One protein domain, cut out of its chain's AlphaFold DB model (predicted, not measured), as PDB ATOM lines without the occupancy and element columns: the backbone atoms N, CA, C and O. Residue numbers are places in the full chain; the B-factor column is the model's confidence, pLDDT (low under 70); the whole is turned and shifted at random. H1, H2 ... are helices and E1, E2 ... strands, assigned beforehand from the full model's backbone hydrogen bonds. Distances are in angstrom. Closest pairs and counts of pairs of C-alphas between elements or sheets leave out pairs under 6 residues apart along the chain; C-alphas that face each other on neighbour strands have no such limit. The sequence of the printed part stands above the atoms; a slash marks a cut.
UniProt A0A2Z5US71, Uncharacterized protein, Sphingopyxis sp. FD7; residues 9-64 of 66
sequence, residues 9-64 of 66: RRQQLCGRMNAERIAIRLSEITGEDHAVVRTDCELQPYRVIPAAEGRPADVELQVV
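What this domain is: This is residues 9 to 64 of the 66 residues of an uncharacterized protein of Sphingopyxis sp. FD7 (UniProt A0A2Z5US71). One long helix, H2, packs along one face of a small sheet of three strands, making two layers, a helix layer and a sheet layer; a short helix, H1, precedes it and sits off the sheet. The printed part has 56 residues with two named helices and three named strands, in the order H1, H2, E1, E2, E3. The sheet's order is E2, E1, E3, all antiparallel, and the class is mixed, helices and strands. The whole is compact, with a radius of gyration of the C-alphas of 10.6 A, and flat, spanning 29 by 23 by 12 A.

How they stand to each other: Start at H1, residues 9 to 13, which is close to but not clearly touching H2, residues 16 to 30; their closest C-alphas, of Gln 12 and Asn 18, are 6.7 A apart. Both helices have every O i to N i+4 pair within hydrogen-bond range. H2 is on the sheet of E1, residues 34 to 38, E2, residues 46 to 50, and E3, residues 59 to 63, at a height over the sheet of 7.7 A. It runs along the strands, at 17 degrees to E1 on the local plane; the closest C-alphas of H2 and E1, of Ala 23 and His 34, are 5.5 A apart. E1 and E2 form a hairpin, antiparallel at 148 degrees; look for N 35 and O 49, 2.9 A apart. On the other side of E1, E3 is antiparallel to it at 163 degrees, with N 36 and O 61 2.8 A apart.

Where its parts are: Find C-alpha 9 at (182.075, 130.658, 162.727), where H1 begins its 6.1 A. H2 runs 20.8 A from C-alpha 16 at (172.176, 135.337, 169.974). E1 spans 13.5 A, E2 13.6 A and E3 10.8 A, ending at C-alpha 63 at (164.888, 146.390, 170.670).

The domain as a whole: The two C-alphas farthest apart, of Gly 31 and Glu 42, are 30.3 A apart. The printed part has no cut and no long link, and no printed residue is under 70 in pLDDT.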
ATOM      1  N   ARG A   9     182.612 129.553 163.524       88.06
ATOM      2  CA  ARG A   9     182.075 130.658 162.727       88.06
ATOM      3  C   ARG A   9     180.549 130.647 162.695       88.06
ATOM      4  O   ARG A   9     179.940 131.710 162.755       88.06
ATOM      5  N   ARG A  10     179.917 129.471 162.658       86.56
ATOM      6  CA  ARG A  10     178.456 129.343 162.762       86.56
ATOM      7  C   ARG A  10     177.965 129.788 164.133       86.56
ATOM      8  O   ARG A  10     177.005 130.543 164.199       86.56
ATOM      9  N   GLN A  11     178.637 129.382 165.208       85.50
ATOM     10  CA  GLN A  11     178.270 129.822 166.561       85.50
ATOM     11  C   GLN A  11     178.328 131.351 166.697       85.50
ATOM     12  O   GLN A  11     177.477 131.946 167.352       85.50
ATOM     13  N   GLN A  12     179.299 131.991 166.039       89.69
ATOM     14  CA  GLN A  12     179.415 133.447 166.008       89.69
ATOM     15  C   GLN A  12     178.326 134.104 165.150       89.69
ATOM     16  O   GLN A  12     177.635 134.991 165.634       89.69
ATOM     17  N   LEU A  13     178.153 133.680 163.894       91.50
ATOM     18  CA  LEU A  13     177.247 134.337 162.941       91.50
ATOM     19  C   LEU A  13     175.767 134.050 163.212       91.50
ATOM     20  O   LEU A  13     174.919 134.913 163.004       91.50
ATOM     21  N   CYS A  14     175.453 132.848 163.680       93.81
ATOM     22  CA  CYS A  14     174.086 132.411 163.945       93.81
ATOM     23  C   CYS A  14     173.752 132.438 165.443       93.81
ATOM     24  O   CYS A  14     172.741 131.871 165.836       93.81
ATOM     25  N   GLY A  15     174.604 133.037 166.281       93.62
ATOM     26  CA  GLY A  15     174.404 133.136 167.726       93.62
ATOM     27  C   GLY A  15     173.565 134.343 168.150       93.62
ATOM     28  O   GLY A  15     173.462 135.336 167.427       93.62
ATOM     29  N   ARG A  16     173.024 134.287 169.377       95.38
ATOM     30  CA  ARG A  16     172.176 135.337 169.974       95.38
ATOM     31  C   ARG A  16     172.833 136.716 169.928       95.38
ATOM     32  O   ARG A  16     172.209 137.672 169.496       95.38
ATOM     33  N   MET A  17     174.107 136.795 170.321       95.38
ATOM     34  CA  MET A  17     174.864 138.052 170.373       95.38
ATOM     35  C   MET A  17     174.947 138.741 169.003       95.38
ATOM     36  O   MET A  17     174.889 139.963 168.912       95.38
ATOM     37  N   ASN A  18     175.088 137.969 167.921       96.88
ATOM     38  CA  ASN A  18     175.111 138.541 166.578       96.88
ATOM     39  C   ASN A  18     173.711 138.975 166.132       96.88
ATOM     40  O   ASN A  18     173.569 140.053 165.565       96.88
ATOM     41  N   ALA A  19     172.681 138.180 166.435       97.44
ATOM     42  CA  ALA A  19     171.296 138.543 166.143       97.44
ATOM     43  C   ALA A  19     170.870 139.836 166.861       97.44
ATOM     44  O   ALA A  19     170.261 140.700 166.245       97.44
ATOM     45  N   GLU A  20     171.261 140.018 168.123       97.31
ATOM     46  CA  GLU A  20     171.019 141.248 168.885       97.31
ATOM     47  C   GLU A  20     171.683 142.470 168.239       97.31
ATOM     48  O   GLU A  20     171.025 143.481 168.006       97.31
ATOM     49  N   ARG A  21     172.962 142.366 167.853       97.62
ATOM     50  CA  ARG A  21     173.660 143.448 167.136       97.62
ATOM     51  C   ARG A  21     172.972 143.806 165.821       97.62
ATOM     52  O   ARG A  21     172.893 144.981 165.476       97.62
ATOM     53  N   ILE A  22     172.478 142.804 165.091       97.75
ATOM     54  CA  ILE A  22     171.711 143.018 163.860       97.75
ATOM     55  C   ILE A  22     170.384 143.717 164.173       97.75
ATOM     56  O   ILE A  22     170.054 144.673 163.483       97.75
ATOM     57  N   ALA A  23     169.651 143.295 165.207       97.81
ATOM     58  CA  ALA A  23     168.386 143.915 165.602       97.81
ATOM     59  C   ALA A  23     168.557 145.390 165.981       97.81
ATOM     60  O   ALA A  23     167.811 146.232 165.485       97.81
ATOM     61  N   ILE A  24     169.587 145.719 166.769       97.62
ATOM     62  CA  ILE A  24     169.935 147.111 167.092       97.62
ATOM     63  C   ILE A  24     170.209 147.888 165.806       97.62
ATOM     64  O   ILE A  24     169.593 148.921 165.561       97.62
ATOM     65  N   ARG A  25     171.081 147.359 164.941       97.94
ATOM     66  CA  ARG A  25     171.475 148.055 163.716       97.94
ATOM     67  C   ARG A  25     170.312 148.263 162.745       97.94
ATOM     68  O   ARG A  25     170.238 149.306 162.106       97.94
ATOM     69  N   LEU A  26     169.431 147.277 162.603       97.75
ATOM     70  CA  LEU A  26     168.237 147.405 161.772       97.75
ATOM     71  C   LEU A  26     167.278 148.441 162.348       97.75
ATOM     72  O   LEU A  26     166.783 149.267 161.585       97.75
ATOM     73  N   SER A  27     167.097 148.465 163.670       97.44
ATOM     74  CA  SER A  27     166.272 149.481 164.331       97.44
ATOM     75  C   SER A  27     166.833 150.885 164.086       97.44
ATOM     76  O   SER A  27     166.114 151.761 163.624       97.44
ATOM     77  N   GLU A  28     168.146 151.086 164.253       96.50
ATOM     78  CA  GLU A  28     168.813 152.365 163.948       96.50
ATOM     79  C   GLU A  28     168.618 152.826 162.494       96.50
ATOM     80  O   GLU A  28     168.472 154.017 162.235       96.50
ATOM     81  N   ILE A  29     168.674 151.897 161.533       97.00
ATOM     82  CA  ILE A  29     168.584 152.218 160.099       97.00
ATOM     83  C   ILE A  29     167.146 152.527 159.683       97.00
ATOM     84  O   ILE A  29     166.926 153.379 158.824       97.00
ATOM     85  N   THR A  30     166.184 151.794 160.234       96.19
ATOM     86  CA  THR A  30     164.787 151.833 159.781       96.19
ATOM     87  C   THR A  30     163.923 152.784 160.596       96.19
ATOM     88  O   THR A  30     162.924 153.265 160.076       96.19
ATOM     89  N   GLY A  31     164.304 153.073 161.843       95.81
ATOM     90  CA  GLY A  31     163.441 153.764 162.798       95.81
ATOM     91  C   GLY A  31     162.319 152.883 163.358       95.81
ATOM     92  O   GLY A  31     161.448 153.400 164.046       95.81
ATOM     93  N   GLU A  32     162.339 151.577 163.078       95.94
ATOM     94  CA  GLU A  32     161.303 150.622 163.476       95.94
ATOM     95  C   GLU A  32     161.824 149.639 164.531       95.94
ATOM     96  O   GLU A  32     162.995 149.244 164.521       95.94
ATOM     97  N   ASP A  33     160.934 149.166 165.398       96.56
ATOM     98  CA  ASP A  33     161.263 148.157 166.404       96.56
ATOM     99  C   ASP A  33     161.548 146.792 165.764       96.56
ATOM    100  O   ASP A  33     160.791 146.285 164.928       96.56
ATOM    101  N   HIS A  34     162.615 146.138 166.224       97.88
ATOM    102  CA  HIS A  34     162.992 144.797 165.780       97.88
ATOM    103  C   HIS A  34     163.139 143.836 166.959       97.88
ATOM    104  O   HIS A  34     163.591 144.197 168.045       97.88
ATOM    105  N   ALA A  35     162.800 142.571 166.724       97.56
ATOM    106  CA  ALA A  35     162.902 141.503 167.707       97.56
ATOM    107  C   ALA A  35     163.832 140.385 167.232       97.56
ATOM    108  O   ALA A  35     163.873 140.029 166.052       97.56
ATOM    109  N   VAL A  36     164.560 139.800 168.182       97.88
ATOM    110  CA  VAL A  36     165.271 138.536 168.020       97.88
ATOM    111  C   VAL A  36     164.343 137.412 168.464       97.88
ATOM    112  O   VAL A  36     163.917 137.381 169.619       97.88
ATOM    113  N   VAL A  37     164.079 136.463 167.570       97.38
ATOM    114  CA  VAL A  37     163.268 135.274 167.855       97.38
ATOM    115  C   VAL A  37     164.101 134.002 167.809       97.38
ATOM    116  O   VAL A  37     165.016 133.872 166.985       97.38
ATOM    117  N   ARG A  38     163.773 133.051 168.687       95.38
ATOM    118  CA  ARG A  38     164.304 131.687 168.643       95.38
ATOM    119  C   ARG A  38     163.570 130.885 167.569       95.38
ATOM    120  O   ARG A  38     162.374 131.057 167.367       95.38
ATOM    121  N   THR A  39     164.289 130.013 166.868       92.88
ATOM    122  CA  THR A  39     163.700 129.113 165.867       92.88
ATOM    123  C   THR A  39     164.020 127.656 166.168       92.88
ATOM    124  O   THR A  39     165.011 127.357 166.836       92.88
ATOM    125  N   ASP A  40     163.227 126.753 165.596       91.94
ATOM    126  CA  ASP A  40     163.454 125.305 165.666       91.94
ATOM    127  C   ASP A  40     164.554 124.821 164.697       91.94
ATOM    128  O   ASP A  40     164.898 123.641 164.661       91.94
ATOM    129  N   CYS A  41     165.125 125.715 163.878       89.69
ATOM    130  CA  CYS A  41     166.189 125.374 162.940       89.69
ATOM    131  C   CYS A  41     167.558 125.425 163.630       89.69
ATOM    132  O   CYS A  41     168.107 126.502 163.863       89.69
ATOM    133  N   GLU A  42     168.175 124.262 163.862       87.31
ATOM    134  CA  GLU A  42     169.502 124.157 164.495       87.31
ATOM    135  C   GLU A  42     170.601 124.939 163.756       87.31
ATOM    136  O   GLU A  42     171.566 125.417 164.356       87.31
ATOM    137  N   LEU A  43     170.463 125.095 162.436       88.31
ATOM    138  CA  LEU A  43     171.428 125.817 161.608       88.31
ATOM    139  C   LEU A  43     171.288 127.341 161.706       88.31
ATOM    140  O   LEU A  43     172.239 128.041 161.346       88.31
ATOM    141  N   GLN A  44     170.139 127.835 162.169       90.00
ATOM    142  CA  GLN A  44     169.817 129.251 162.326       90.00
ATOM    143  C   GLN A  44     168.914 129.452 163.559       90.00
ATOM    144  O   GLN A  44     167.742 129.811 163.429       90.00
ATOM    145  N   PRO A  45     169.448 129.231 164.769       93.94
ATOM    146  CA  PRO A  45     168.641 129.197 165.987       93.94
ATOM    147  C   PRO A  45     168.051 130.561 166.361       93.94
ATOM    148  O   PRO A  45     167.109 130.608 167.145       93.94
ATOM    149  N   TYR A  46     168.578 131.655 165.801       96.69
ATOM    150  CA  TYR A  46     168.079 133.010 166.019       96.69
ATOM    151  C   TYR A  46     167.821 133.722 164.692       96.69
ATOM    152  O   TYR A  46     168.621 133.625 163.753       96.69
ATOM    153  N   ARG A  47     166.717 134.465 164.628       95.62
ATOM    154  CA  ARG A  47     166.355 135.349 163.512       95.62
ATOM    155  C   ARG A  47     165.988 136.729 164.028       95.62
ATOM    156  O   ARG A  47     165.581 136.863 165.175       95.62
ATOM    157  N   VAL A  48     166.128 137.727 163.162       97.44
ATOM    158  CA  VAL A  48     165.681 139.096 163.423       97.44
ATOM    159  C   VAL A  48     164.497 139.389 162.517       97.44
ATOM    160  O   VAL A  48     164.577 139.121 161.318       97.44
ATOM    161  N   ILE A  49     163.417 139.895 163.101       97.00
ATOM    162  CA  ILE A  49     162.169 140.243 162.412       97.00
ATOM    163  C   ILE A  49     161.649 141.592 162.932       97.00
ATOM    164  O   ILE A  49     162.039 141.990 164.036       97.00
ATOM    165  N   PRO A  50     160.772 142.291 162.192       96.44
ATOM    166  CA  PRO A  50     160.017 143.413 162.744       96.44
ATOM    167  C   PRO A  50     159.265 142.977 164.005       96.44
ATOM    168  O   PRO A  50     158.672 141.896 164.035       96.44
ATOM    169  N   ALA A  51     159.285 143.794 165.059       94.25
ATOM    170  CA  ALA A  51     158.721 143.398 166.351       94.25
ATOM    171  C   ALA A  51     157.218 143.065 166.268       94.25
ATOM    172  O   ALA A  51     156.754 142.139 166.932       94.25
ATOM    173  N   ALA A  52     156.481 143.752 165.390       92.81
ATOM    174  CA  ALA A  52     155.059 143.513 165.144       92.81
ATOM    175  C   ALA A  52     154.742 142.123 164.555       92.81
ATOM    176  O   ALA A  52     153.604 141.664 164.645       92.81
ATOM    177  N   GLU A  53     155.724 141.441 163.960       92.12
ATOM    178  CA  GLU A  53     155.557 140.113 163.351       92.12
ATOM    179  C   GLU A  53     155.898 138.968 164.321       92.12
ATOM    180  O   GLU A  53     155.653 137.794 164.027       92.12
ATOM    181  N   GLY A  54     156.478 139.286 165.481       86.06
ATOM    182  CA  GLY A  54     156.916 138.296 166.457       86.06
ATOM    183  C   GLY A  54     155.775 137.703 167.273       86.06
ATOM    184  O   GLY A  54     154.944 138.413 167.835       86.06
ATOM    185  N   ARG A  55     155.773 136.372 167.420       89.25
ATOM    186  CA  ARG A  55     154.950 135.705 168.436       89.25
ATOM    187  C   ARG A  55     155.631 135.875 169.796       89.25
ATOM    188  O   ARG A  55     156.771 135.431 169.920       89.25
ATOM    189  N   PRO A  56     154.960 136.412 170.834       88.38
ATOM    190  CA  PRO A  56     155.596 136.679 172.128       88.38
ATOM    191  C   PRO A  56     156.301 135.471 172.762       88.38
ATOM    192  O   PRO A  56     157.300 135.643 173.447       88.38
ATOM    193  N   ALA A  57     155.813 134.253 172.507       89.75
ATOM    194  CA  ALA A  57     156.409 133.018 173.018       89.75
ATOM    195  C   ALA A  57     157.792 132.690 172.421       89.75
ATOM    196  O   ALA A  57     158.562 131.970 173.048       89.75
ATOM    197  N   ASP A  58     158.100 133.219 171.234       92.06
ATOM    198  CA  ASP A  58     159.351 132.955 170.514       92.06
ATOM    199  C   ASP A  58     160.352 134.117 170.653       92.06
ATOM    200  O   ASP A  58     161.504 133.999 170.222       92.06
ATOM    201  N   VAL A  59     159.916 135.254 171.211       95.00
ATOM    202  CA  VAL A  59     160.727 136.468 171.361       95.00
ATOM    203  C   VAL A  59     161.720 136.290 172.496       95.00
ATOM    204  O   VAL A  59     161.356 136.062 173.644       95.00
ATOM    205  N   GLU A  60     162.992 136.467 172.160       95.12
ATOM    206  CA  GLU A  60     164.106 136.287 173.085       95.12
ATOM    207  C   GLU A  60     164.725 137.619 173.533       95.12
ATOM    208  O   GLU A  60     165.391 137.713 174.572       95.12
ATOM    209  N   LEU A  61     164.528 138.655 172.714       94.88
ATOM    210  CA  LEU A  61     164.902 140.045 172.946       94.88
ATOM    211  C   LEU A  61     164.110 140.925 171.969       94.88
ATOM    212  O   LEU A  61     164.011 140.588 170.792       94.88
ATOM    213  N   GLN A  62     163.619 142.073 172.423       94.31
ATOM    214  CA  GLN A  62     163.097 143.129 171.559       94.31
ATOM    215  C   GLN A  62     163.913 144.404 171.771       94.31
ATOM    216  O   GLN A  62     164.210 144.770 172.908       94.31
ATOM    217  N   VAL A  63     164.287 145.057 170.675       93.94
ATOM    218  CA  VAL A  63     164.888 146.390 170.670       93.94
ATOM    219  C   VAL A  63     163.761 147.384 170.431       93.94
ATOM    220  O   VAL A  63     163.067 147.285 169.421       93.94
ATOM    221  N   VAL A  64     163.577 148.299 171.380       89.62
ATOM    222  CA  VAL A  64     162.544 149.340 171.341       89.62
ATOM    223  C   VAL A  64     163.235 150.686 171.191       89.62
ATOM    224  O   VAL A  64     164.132 151.003 171.980       89.62
TER     225      VAL A  64